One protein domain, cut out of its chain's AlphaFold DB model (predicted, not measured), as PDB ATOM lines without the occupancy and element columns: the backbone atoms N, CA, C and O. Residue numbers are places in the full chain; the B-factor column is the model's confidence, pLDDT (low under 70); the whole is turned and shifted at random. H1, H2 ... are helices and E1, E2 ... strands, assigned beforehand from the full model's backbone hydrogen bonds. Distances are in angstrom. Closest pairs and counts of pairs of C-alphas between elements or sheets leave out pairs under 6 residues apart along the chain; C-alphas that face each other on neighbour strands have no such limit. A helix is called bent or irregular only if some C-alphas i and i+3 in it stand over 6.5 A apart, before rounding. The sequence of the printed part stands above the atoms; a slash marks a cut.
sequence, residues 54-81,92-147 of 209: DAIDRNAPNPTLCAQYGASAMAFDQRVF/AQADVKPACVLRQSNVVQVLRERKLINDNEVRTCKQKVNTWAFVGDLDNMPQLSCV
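This is residues 54 to 81 and 92 to 147 of the 209 residues of the protein "Hypothetical protein" of Pseudictyota dubia (UniProt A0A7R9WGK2). A strongly twisted and curled sheet of four antiparallel strands, E1 to E4, has four short helices, H1 to H4, following one another in an arc over one face: two layers, helices on one face of a sheet. E1, an edge strand, and its antiparallel neighbour E2 lie side by side, E1 running toward the cut in the chain and E2 running away from it; E3 and E4, a hairpin, lie nearest to the mean of the C-alphas. The printed part has 84 residues, with four named helices and four named strands in the order H1 H2 E1 E2 H3 H4 E3 E4, and its class is mixed, helices and strands. The sheet's order is E1 - E2 - E3 - E4. The whole is compact, with a radius of gyration of the C-alphas of 12.9 A and spans of 36 by 33 by 24 A.

H1, residues 54 to 59, is on the sheet and across E1, residues 70 to 77, at 73 degrees on the local plane; their closest C-alphas are those of Asp 57 and Ser 72, 5.2 A. H2, residues 63 to 69, is over E1 at a height over the sheet of 6.9 A. E1 is the antiparallel neighbour of E2, residues 95 to 102, with N 73 and O 99 2.8 A apart, within hydrogen-bond range. H3, residues 104 to 112, is on the same face as H2 and along E2, at 2 degrees on the local plane. H4, residues 119 to 125, is over E3, residues 130 to 135, at a height of 10.1 A. E2 and E3 are antiparallel, with N 100 and O 134 at 2.9 A. E3 forms a hairpin with E4, residues 143 to 147, with N 133 and O 145 at 2.8 A. H2 and H3 are close but not clearly touching, the closest C-alphas being those of Tyr 69 and Asn 106, 5.9 A; H1 and H4 are apart. Every O i to N i+4 pair is within hydrogen-bond range in H1, H2 and H4, and 3 of 5 in H3.

H1 begins at C-alpha 54, (219.867, 223.369, 206.267). E1 is 20.6 A long and E2 21.3 A; E2 bends by 55 degrees at residue 98. H3 measures 12.6 A and is irregular, C-alphas 105 and 108 being 7.4 A apart. E3 is 16.7 A long. E4 ends at C-alpha 147, (240.636, 233.333, 205.660).

The two C-alphas farthest apart are those of Phe 81 and Glu 113, 38.4 A. Residues 82 to 91 are not printed, and C-alphas 81 and 92 are 8.0 A apart across the cut. Of the links that are printed whole, none is long. Mean pLDDT of the printed part is 89.3; residue 128 alone is under 70.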
ATOM      1  N   ASP A  54     220.146 224.270 205.143       74.00
ATOM      2  CA  ASP A  54     219.867 223.369 206.267       74.00
ATOM      3  C   ASP A  54     220.736 222.090 206.283       74.00
ATOM      4  O   ASP A  54     221.174 221.650 207.341       74.00
ATOM      5  N   ALA A  55     221.058 221.499 205.129       76.69
ATOM      6  CA  ALA A  55     221.986 220.369 205.048       76.69
ATOM      7  C   ALA A  55     223.438 220.794 205.328       76.69
ATOM      8  O   ALA A  55     224.184 220.041 205.949       76.69
ATOM      9  N   ILE A  56     223.843 221.992 204.899       78.81
ATOM     10  CA  ILE A  56     225.178 222.540 205.187       78.81
ATOM     11  C   ILE A  56     225.280 222.908 206.673       78.81
ATOM     12  O   ILE A  56     226.232 222.507 207.336       78.81
ATOM     13  N   ASP A  57     224.263 223.580 207.209       82.88
ATOM     14  CA  ASP A  57     224.156 224.007 208.603       82.88
ATOM     15  C   ASP A  57     224.181 222.808 209.562       82.88
ATOM     16  O   ASP A  57     224.870 222.841 210.580       82.88
ATOM     17  N   ARG A  58     223.480 221.713 209.230       85.75
ATOM     18  CA  ARG A  58     223.462 220.489 210.051       85.75
ATOM     19  C   ARG A  58     224.772 219.716 210.027       85.75
ATOM     20  O   ARG A  58     225.119 219.097 211.028       85.75
ATOM     21  N   ASN A  59     225.465 219.716 208.892       88.56
ATOM     22  CA  ASN A  59     226.732 219.002 208.732       88.56
ATOM     23  C   ASN A  59     227.949 219.862 209.098       88.56
ATOM     24  O   ASN A  59     229.070 219.354 209.074       88.56
ATOM     25  N   ALA A  60     227.750 221.143 209.419       91.19
ATOM     26  CA  ALA A  60     228.811 222.031 209.861       91.19
ATOM     27  C   ALA A  60     229.501 221.473 211.117       91.19
ATOM     28  O   ALA A  60     228.842 220.890 211.984       91.19
ATOM     29  N   PRO A  61     230.820 221.671 211.259       90.69
ATOM     30  CA  PRO A  61     231.509 221.287 212.477       90.69
ATOM     31  C   PRO A  61     230.979 222.114 213.657       90.69
ATOM     32  O   PRO A  61     230.857 223.337 213.564       90.69
ATOM     33  N   ASN A  62     230.628 221.431 214.753       93.62
ATOM     34  CA  ASN A  62     229.979 222.013 215.935       93.62
ATOM     35  C   ASN A  62     228.793 222.938 215.546       93.62
ATOM     36  O   ASN A  62     228.873 224.156 215.734       93.62
ATOM     37  N   PRO A  63     227.674 222.398 215.023       91.38
ATOM     38  CA  PRO A  63     226.656 223.176 214.302       91.38
ATOM     39  C   PRO A  63     226.015 224.286 215.148       91.38
ATOM     40  O   PRO A  63     225.842 225.409 214.675       91.38
ATOM     41  N   THR A  64     225.747 224.031 216.434       92.75
ATOM     42  CA  THR A  64     225.218 225.044 217.365       92.75
ATOM     43  C   THR A  64     226.181 226.216 217.547       92.75
ATOM     44  O   THR A  64     225.769 227.376 217.515       92.75
ATOM     45  N   LEU A  65     227.473 225.923 217.715       93.12
ATOM     46  CA  LEU A  65     228.507 226.943 217.869       93.12
ATOM     47  C   LEU A  65     228.665 227.724 216.568       93.12
ATOM     48  O   LEU A  65     228.728 228.953 216.594       93.12
ATOM     49  N   CYS A  66     228.683 227.023 215.434       93.56
ATOM     50  CA  CYS A  66     228.829 227.658 214.140       93.56
ATOM     51  C   CYS A  66     227.673 228.620 213.840       93.56
ATOM     52  O   CYS A  66     227.918 229.760 213.453       93.56
ATOM     53  N   ALA A  67     226.429 228.229 214.122       92.06
ATOM     54  CA  ALA A  67     225.270 229.107 213.970       92.06
ATOM     55  C   ALA A  67     225.347 230.352 214.881       92.06
ATOM     56  O   ALA A  67     225.054 231.476 214.458       92.06
ATOM     57  N   GLN A  68     225.787 230.180 216.133       93.31
ATOM     58  CA  GLN A  68     225.856 231.264 217.121       93.31
ATOM     59  C   GLN A  68     227.000 232.249 216.873       93.31
ATOM     60  O   GLN A  68     226.826 233.459 217.049       93.31
ATOM     61  N   TYR A  69     228.164 231.764 216.446       94.19
ATOM     62  CA  TYR A  69     229.385 232.568 216.397       94.19
ATOM     63  C   TYR A  69     229.937 232.796 214.987       94.19
ATOM     64  O   TYR A  69     230.846 233.616 214.831       94.19
ATOM     65  N   GLY A  70     229.371 232.154 213.967       93.19
ATOM     66  CA  GLY A  70     229.865 232.167 212.596       93.19
ATOM     67  C   GLY A  70     228.783 231.896 211.549       93.19
ATOM     68  O   GLY A  70     227.637 232.335 211.691       93.19
ATOM     69  N   ALA A  71     229.182 231.210 210.484       92.06
ATOM     70  CA  ALA A  71     228.328 230.723 209.412       92.06
ATOM     71  C   ALA A  71     228.838 229.366 208.910       92.06
ATOM     72  O   ALA A  71     230.052 229.159 208.798       92.06
ATOM     73  N   SER A  72     227.911 228.458 208.589       93.06
ATOM     74  CA  SER A  72     228.257 227.193 207.941       93.06
ATOM     75  C   SER A  72     228.890 227.467 206.581       93.06
ATOM     76  O   SER A  72     228.415 228.330 205.836       93.06
ATOM     77  N   ALA A  73     229.939 226.729 206.253       91.75
ATOM     78  CA  ALA A  73     230.655 226.864 204.999       91.75
ATOM     79  C   ALA A  73     231.077 225.494 204.467       91.75
ATOM     80  O   ALA A  73     230.981 224.469 205.141       91.75
ATOM     81  N   MET A  74     231.576 225.490 203.238       90.88
ATOM     82  CA  MET A  74     232.253 224.346 202.647       90.88
ATOM     83  C   MET A  74     233.698 224.743 202.372       90.88
ATOM     84  O   MET A  74     233.948 225.774 201.749       90.88
ATOM     85  N   ALA A  75     234.641 223.939 202.850       91.44
ATOM     86  CA  ALA A  75     236.044 224.062 202.493       91.44
ATOM     87  C   ALA A  75     236.331 223.162 201.289       91.44
ATOM     88  O   ALA A  75     235.977 221.980 201.295       91.44
ATOM     89  N   PHE A  76     236.976 223.730 200.273       90.38
ATOM     90  CA  PHE A  76     237.413 223.018 199.078       90.38
ATOM     91  C   PHE A  76     238.933 222.852 199.129       90.38
ATOM     92  O   PHE A  76     239.653 223.848 199.146       90.38
ATOM     93  N   ASP A  77     239.419 221.611 199.135       89.12
ATOM     94  CA  ASP A  77     240.835 221.315 198.901       89.12
ATOM     95  C   ASP A  77     241.028 221.074 197.400       89.12
ATOM     96  O   ASP A  77     240.637 220.034 196.857       89.12
ATOM     97  N   GLN A  78     241.566 222.082 196.714       90.25
ATOM     98  CA  GLN A  78     241.871 222.039 195.289       90.25
ATOM     99  C   GLN A  78     243.378 222.034 195.082       90.25
ATOM    100  O   GLN A  78     244.102 222.890 195.590       90.25
ATOM    101  N   ARG A  79     243.847 221.093 194.263       90.75
ATOM    102  CA  ARG A  79     245.256 221.016 193.876       90.75
ATOM    103  C   ARG A  79     245.409 221.438 192.430       90.75
ATOM    104  O   ARG A  79     244.865 220.799 191.529       90.75
ATOM    105  N   VAL A  80     246.169 222.508 192.241       93.75
ATOM    106  CA  VAL A  80     246.546 223.029 190.930       93.75
ATOM    107  C   VAL A  80     247.998 222.648 190.675       93.75
ATOM    108  O   VAL A  80     248.887 222.993 191.451       93.75
ATOM    109  N   PHE A  81     248.239 221.919 189.592       92.31
ATOM    110  CA  PHE A  81     249.567 221.499 189.165       92.31
ATOM    111  C   PHE A  81     249.982 222.320 187.958       92.31
ATOM    112  O   PHE A  81     249.292 222.316 186.942       92.31
ATOM    113  N   ALA A  92     243.161 218.995 189.894       89.88
ATOM    114  CA  ALA A  92     242.612 217.771 190.463       89.88
ATOM    115  C   ALA A  92     241.149 217.968 190.878       89.88
ATOM    116  O   ALA A  92     240.712 219.084 191.161       89.88
ATOM    117  N   GLN A  93     240.402 216.865 190.971       89.00
ATOM    118  CA  GLN A  93     239.064 216.884 191.557       89.00
ATOM    119  C   GLN A  93     239.126 217.458 192.981       89.00
ATOM    120  O   GLN A  93     239.935 217.013 193.793       89.00
ATOM    121  N   ALA A  94     238.278 218.448 193.264       87.31
ATOM    122  CA  ALA A  94     238.214 219.089 194.571       87.31
ATOM    123  C   ALA A  94     237.602 218.139 195.612       87.31
ATOM    124  O   ALA A  94     236.523 217.587 195.376       87.31
ATOM    125  N   ASP A  95     238.250 217.986 196.769       88.94
ATOM    126  CA  ASP A  95     237.609 217.383 197.943       88.94
ATOM    127  C   ASP A  95     236.847 218.474 198.705       88.94
ATOM    128  O   ASP A  95     237.345 219.589 198.877       88.94
ATOM    129  N   VAL A  96     235.627 218.162 199.139       89.38
ATOM    130  CA  VAL A  96     234.725 219.109 199.804       89.38
ATOM    131  C   VAL A  96     234.467 218.633 201.219       89.38
ATOM    132  O   VAL A  96     233.961 217.526 201.429       89.38
ATOM    133  N   LYS A  97     234.779 219.481 202.198       91.81
ATOM    134  CA  LYS A  97     234.532 219.217 203.619       91.81
ATOM    135  C   LYS A  97     233.614 220.280 204.217       91.81
ATOM    136  O   LYS A  97     233.713 221.449 203.839       91.81
ATOM    137  N   PRO A  98     232.736 219.913 205.164       92.19
ATOM    138  CA  PRO A  98     231.994 220.903 205.925       92.19
ATOM    139  C   PRO A  98     232.958 221.728 206.779       92.19
ATOM    140  O   PRO A  98     233.897 221.205 207.381       92.19
ATOM    141  N   ALA A  99     232.705 223.025 206.832       94.56
ATOM    142  CA  ALA A  99     233.531 223.993 207.523       94.56
ATOM    143  C   ALA A  99     232.655 224.997 208.270       94.56
ATOM    144  O   ALA A  99     231.451 225.113 208.034       94.56
ATOM    145  N   CYS A 100     233.276 225.752 209.162       95.31
ATOM    146  CA  CYS A 100     232.649 226.891 209.800       95.31
ATOM    147  C   CYS A 100     233.550 228.112 209.677       95.31
ATOM    148  O   CYS A 100     234.734 228.045 210.003       95.31
ATOM    149  N   VAL A 101     232.987 229.235 209.233       94.62
ATOM    150  CA  VAL A 101     233.678 230.527 209.197       94.62
ATOM    151  C   VAL A 101     233.177 231.365 210.364       94.62
ATOM    152  O   VAL A 101     231.986 231.650 210.471       94.62
ATOM    153  N   LEU A 102     234.072 231.758 211.263       94.06
ATOM    154  CA  LEU A 102     233.724 232.560 212.429       94.06
ATOM    155  C   LEU A 102     233.504 234.023 212.045       94.06
ATOM    156  O   LEU A 102     234.171 234.564 211.161       94.06
ATOM    157  N   ARG A 103     232.613 234.707 212.768       91.25
ATOM    158  CA  ARG A 103     232.566 236.172 212.750       91.25
ATOM    159  C   ARG A 103     233.812 236.713 213.445       91.25
ATOM    160  O   ARG A 103     234.181 236.231 214.517       91.25
ATOM    161  N   GLN A 104     234.413 237.761 212.886       87.19
ATOM    162  CA  GLN A 104     235.654 238.356 213.403       87.19
ATOM    163  C   GLN A 104     235.582 238.717 214.897       87.19
ATOM    164  O   GLN A 104     236.557 238.541 215.628       87.19
ATOM    165  N   SER A 105     234.420 239.180 215.374       88.12
ATOM    166  CA  SER A 105     234.188 239.540 216.781       88.12
ATOM    167  C   SER A 105     234.290 238.358 217.750       88.12
ATOM    168  O   SER A 105     234.544 238.558 218.933       88.12
ATOM    169  N   ASN A 106     234.099 237.134 217.256       90.19
ATOM    170  CA  ASN A 106     233.914 235.938 218.076       90.19
ATOM    171  C   ASN A 106     235.140 235.017 218.082       90.19
ATOM    172  O   ASN A 106     235.219 234.111 218.907       90.19
ATOM    173  N   VAL A 107     236.118 235.263 217.205       87.75
ATOM    174  CA  VAL A 107     237.345 234.457 217.060       87.75
ATOM    175  C   VAL A 107     238.065 234.250 218.392       87.75
ATOM    176  O   VAL A 107     238.454 233.133 218.720       87.75
ATOM    177  N   VAL A 108     238.243 235.322 219.170       84.50
ATOM    178  CA  VAL A 108     238.964 235.256 220.448       84.50
ATOM    179  C   VAL A 108     238.225 234.358 221.439       84.50
ATOM    180  O   VAL A 108     238.837 233.468 222.019       84.50
ATOM    181  N   GLN A 109     236.910 234.527 221.576       87.62
ATOM    182  CA  GLN A 109     236.121 233.725 222.514       87.62
ATOM    183  C   GLN A 109     236.053 232.251 222.095       87.62
ATOM    184  O   GLN A 109     236.107 231.352 222.924       87.62
ATOM    185  N   VAL A 110     235.984 231.973 220.791       88.81
ATOM    186  CA  VAL A 110     235.850 230.595 220.310       88.81
ATOM    187  C   VAL A 110     237.185 229.847 220.309       88.81
ATOM    188  O   VAL A 110     237.245 228.710 220.772       88.81
ATOM    189  N   LEU A 111     238.255 230.448 219.794       88.88
ATOM    190  CA  LEU A 111     239.505 229.728 219.534       88.88
ATOM    191  C   LEU A 111     240.583 229.999 220.589       88.88
ATOM    192  O   LEU A 111     241.298 229.077 220.981       88.88
ATOM    193  N   ARG A 112     240.703 231.236 221.091       83.81
ATOM    194  CA  ARG A 112     241.756 231.586 222.063       83.81
ATOM    195  C   ARG A 112     241.470 231.005 223.443       83.81
ATOM    196  O   ARG A 112     242.377 230.462 224.062       83.81
ATOM    197  N   GLU A 113     240.227 231.080 223.918       83.69
ATOM    198  CA  GLU A 113     239.849 230.525 225.231       83.69
ATOM    199  C   GLU A 113     240.049 229.003 225.288       83.69
ATOM    200  O   GLU A 113     240.461 228.462 226.313       83.69
ATOM    201  N   ARG A 114     239.870 228.330 224.145       89.62
ATOM    202  CA  ARG A 114     240.160 226.903 223.953       89.62
ATOM    203  C   ARG A 114     241.643 226.598 223.707       89.62
ATOM    204  O   ARG A 114     242.000 225.440 223.526       89.62
ATOM    205  N   LYS A 115     242.514 227.616 223.712       90.94
ATOM    206  CA  LYS A 115     243.962 227.519 223.443       90.94
ATOM    207  C   LYS A 115     244.298 226.896 222.083       90.94
ATOM    208  O   LYS A 115     245.362 226.308 221.921       90.94
ATOM    209  N   LEU A 116     243.401 227.044 221.110       91.56
ATOM    210  CA  LEU A 116     243.580 226.548 219.746       91.56
ATOM    211  C   LEU A 116     244.429 227.500 218.889       91.56
ATOM    212  O   LEU A 116     245.014 227.073 217.900       91.56
ATOM    213  N   ILE A 117     244.504 228.776 219.284       91.56
ATOM    214  CA  ILE A 117     245.356 229.809 218.680       91.56
ATOM    215  C   ILE A 117     245.951 230.715 219.763       91.56
ATOM    216  O   ILE A 117     245.377 230.876 220.845       91.56
ATOM    217  N   ASN A 118     247.076 231.358 219.458       91.12
ATOM    218  CA  ASN A 118     247.763 232.304 220.335       91.12
ATOM    219  C   ASN A 118     247.539 233.779 219.936       91.12
ATOM    220  O   ASN A 118     246.991 234.106 218.881       91.12
ATOM    221  N   ASP A 119     247.970 234.706 220.798       88.50
ATOM    222  CA  ASP A 119     247.783 236.149 220.584       88.50
ATOM    223  C   ASP A 119     248.481 236.680 219.331       88.50
ATOM    224  O   ASP A 119     247.976 237.598 218.675       88.50
ATOM    225  N   ASN A 120     249.625 236.097 218.976       89.69
ATOM    226  CA  ASN A 120     250.361 236.503 217.791       89.69
ATOM    227  C   ASN A 120     249.637 236.059 216.514       89.69
ATOM    228  O   ASN A 120     249.514 236.850 215.585       89.69
ATOM    229  N   GLU A 121     249.092 234.844 216.486       89.88
ATOM    230  CA  GLU A 121     248.291 234.322 215.372       89.88
ATOM    231  C   GLU A 121     247.021 235.143 215.161       89.88
ATOM    232  O   GLU A 121     246.723 235.541 214.034       89.88
ATOM    233  N   VAL A 122     246.314 235.485 216.245       87.75
ATOM    234  CA  VAL A 122     245.142 236.367 216.168       87.75
ATOM    235  C   VAL A 122     245.526 237.715 215.561       87.75
ATOM    236  O   VAL A 122     244.827 238.215 214.680       87.75
ATOM    237  N   ARG A 123     246.635 238.312 216.010       86.94
ATOM    238  CA  ARG A 123     247.081 239.628 215.536       86.94
ATOM    239  C   ARG A 123     247.550 239.603 214.082       86.94
ATOM    240  O   ARG A 123     247.221 240.526 213.343       86.94
ATOM    241  N   THR A 124     248.301 238.581 213.685       87.94
ATOM    242  CA  THR A 124     248.789 238.407 212.310       87.94
ATOM    243  C   THR A 124     247.626 238.189 211.356       87.94
ATOM    244  O   THR A 124     247.559 238.841 210.319       87.94
ATOM    245  N   CYS A 125     246.664 237.345 211.740       87.38
ATOM    246  CA  CYS A 125     245.499 237.088 210.909       87.38
ATOM    247  C   CYS A 125     244.620 238.333 210.775       87.38
ATOM    248  O   CYS A 125     244.252 238.685 209.667       87.38
ATOM    249  N   LYS A 126     244.353 239.080 211.855       78.19
ATOM    250  CA  LYS A 126     243.426 240.231 211.860       78.19
ATOM    251  C   LYS A 126     243.803 241.395 210.915       78.19
ATOM    252  O   LYS A 126     243.035 242.346 210.774       78.19
ATOM    253  N   GLN A 127     244.967 241.368 210.269       73.31
ATOM    254  CA  GLN A 127     245.353 242.390 209.297       73.31
ATOM    255  C   GLN A 127     244.457 242.308 208.047       73.31
ATOM    256  O   GLN A 127     244.446 241.290 207.374       73.31
ATOM    257  N   LYS A 128     243.746 243.400 207.718       62.44
ATOM    258  CA  LYS A 128     242.900 243.547 206.511       62.44
ATOM    259  C   LYS A 128     241.731 242.548 206.414       62.44
ATOM    260  O   LYS A 128     241.744 241.674 205.563       62.44
ATOM    261  N   VAL A 129     240.712 242.708 207.266       74.56
ATOM    262  CA  VAL A 129     239.388 242.037 207.171       74.56
ATOM    263  C   VAL A 129     239.386 240.498 207.107       74.56
ATOM    264  O   VAL A 129     238.366 239.880 206.811       74.56
ATOM    265  N   ASN A 130     240.489 239.844 207.465       87.81
ATOM    266  CA  ASN A 130     240.488 238.395 207.609       87.81
ATOM    267  C   ASN A 130     239.697 237.953 208.845       87.81
ATOM    268  O   ASN A 130     239.600 238.655 209.858       87.81
ATOM    269  N   THR A 131     239.204 236.726 208.783       91.50
ATOM    270  CA  THR A 131     238.618 235.997 209.901       91.50
ATOM    271  C   THR A 131     239.220 234.594 209.988       91.50
ATOM    272  O   THR A 131     240.146 234.255 209.255       91.50
ATOM    273  N   TRP A 132     238.723 233.771 210.907       93.94
ATOM    274  CA  TRP A 132     239.134 232.378 211.043       93.94
ATOM    275  C   TRP A 132     238.042 231.435 210.564       93.94
ATOM    276  O   TRP A 132     236.870 231.609 210.893       93.94
ATOM    277  N   ALA A 133     238.452 230.409 209.833       94.94
ATOM    278  CA  ALA A 133     237.634 229.265 209.489       94.94
ATOM    279  C   ALA A 133     238.226 227.997 210.095       94.94
ATOM    280  O   ALA A 133     239.427 227.932 210.375       94.94
ATOM    281  N   PHE A 134     237.386 226.986 210.285       95.56
ATOM    282  CA  PHE A 134     237.837 225.678 210.720       95.56
ATOM    283  C   PHE A 134     237.075 224.533 210.063       95.56
ATOM    284  O   PHE A 134     235.910 224.672 209.683       95.56
ATOM    285  N   VAL A 135     237.757 223.396 209.948       95.12
ATOM    286  CA  VAL A 135     237.228 222.113 209.478       95.12
ATOM    287  C   VAL A 135     237.446 221.074 210.574       95.12
ATOM    288  O   VAL A 135     238.518 221.021 211.178       95.12
ATOM    289  N   GLY A 136     236.444 220.225 210.802       92.75
ATOM    290  CA  GLY A 136     236.468 219.233 211.879       92.75
ATOM    291  C   GLY A 136     236.048 219.804 213.234       92.75
ATOM    292  O   GLY A 136     235.798 220.997 213.373       92.75
ATOM    293  N   ASP A 137     235.916 218.924 214.222       91.44
ATOM    294  CA  ASP A 137     235.423 219.270 215.555       91.44
ATOM    295  C   ASP A 137     236.463 220.085 216.342       91.44
ATOM    296  O   ASP A 137     237.625 219.683 216.443       91.44
ATOM    297  N   LEU A 138     236.045 221.214 216.925       90.94
ATOM    298  CA  LEU A 138     236.896 222.068 217.758       90.94
ATOM    299  C   LEU A 138     237.465 221.348 218.983       90.94
ATOM    300  O   LEU A 138     238.549 221.711 219.442       90.94
ATOM    301  N   ASP A 139     236.760 220.338 219.493       89.62
ATOM    302  CA  ASP A 139     237.183 219.568 220.661       89.62
ATOM    303  C   ASP A 139     238.091 218.380 220.280       89.62
ATOM    304  O   ASP A 139     238.745 217.796 221.145       89.62
ATOM    305  N   ASN A 140     238.181 218.035 218.987       88.62
ATOM    306  CA  ASN A 140     238.945 216.890 218.485       88.62
ATOM    307  C   ASN A 140     239.879 217.278 217.325       88.62
ATOM    308  O   ASN A 140     239.730 216.812 216.196       88.62
ATOM    309  N   MET A 141     240.863 218.123 217.640       87.94
ATOM    310  CA  MET A 141     241.953 218.536 216.744       87.94
ATOM    311  C   MET A 141     241.460 219.125 215.403       87.94
ATOM    312  O   MET A 141     241.656 218.526 214.342       87.94
ATOM    313  N   PRO A 142     240.841 220.320 215.429       93.69
ATOM    314  CA  PRO A 142     240.344 220.973 214.224       93.69
ATOM    315  C   PRO A 142     241.491 221.466 213.333       93.69
ATOM    316  O   PRO A 142     242.570 221.832 213.806       93.69
ATOM    317  N   GLN A 143     241.224 221.575 212.034       94.06
ATOM    318  CA  GLN A 143     242.087 222.312 211.113       94.06
ATOM    319  C   GLN A 143     241.642 223.767 211.069       94.06
ATOM    320  O   GLN A 143     240.519 224.053 210.667       94.06
ATOM    321  N   LEU A 144     242.518 224.683 211.478       94.50
ATOM    322  CA  LEU A 144     242.240 226.118 211.511       94.50
ATOM    323  C   LEU A 144     242.890 226.809 210.317       94.50
ATOM    324  O   LEU A 144     244.001 226.471 209.912       94.50
ATOM    325  N   SER A 145     242.218 227.805 209.754       93.56
ATOM    326  CA  SER A 145     242.742 228.599 208.644       93.56
ATOM    327  C   SER A 145     242.344 230.061 208.794       93.56
ATOM    328  O   SER A 145     241.178 230.376 209.028       93.56
ATOM    329  N   CYS A 146     243.316 230.961 208.648       92.94
ATOM    330  CA  CYS A 146     243.047 232.387 208.499       92.94
ATOM    331  C   CYS A 146     242.536 232.629 207.074       92.94
ATOM    332  O   CYS A 146     243.235 232.321 206.110       92.94
ATOM    333  N   VAL A 147     241.319 233.145 206.943       91.56
ATOM    334  CA  VAL A 147     240.636 233.333 205.660       91.56
ATOM    335  C   VAL A 147     240.330 234.807 205.436       91.56
ATOM    336  O   VAL A 147     239.883 235.503 206.347       91.56
TER     337      VAL A 147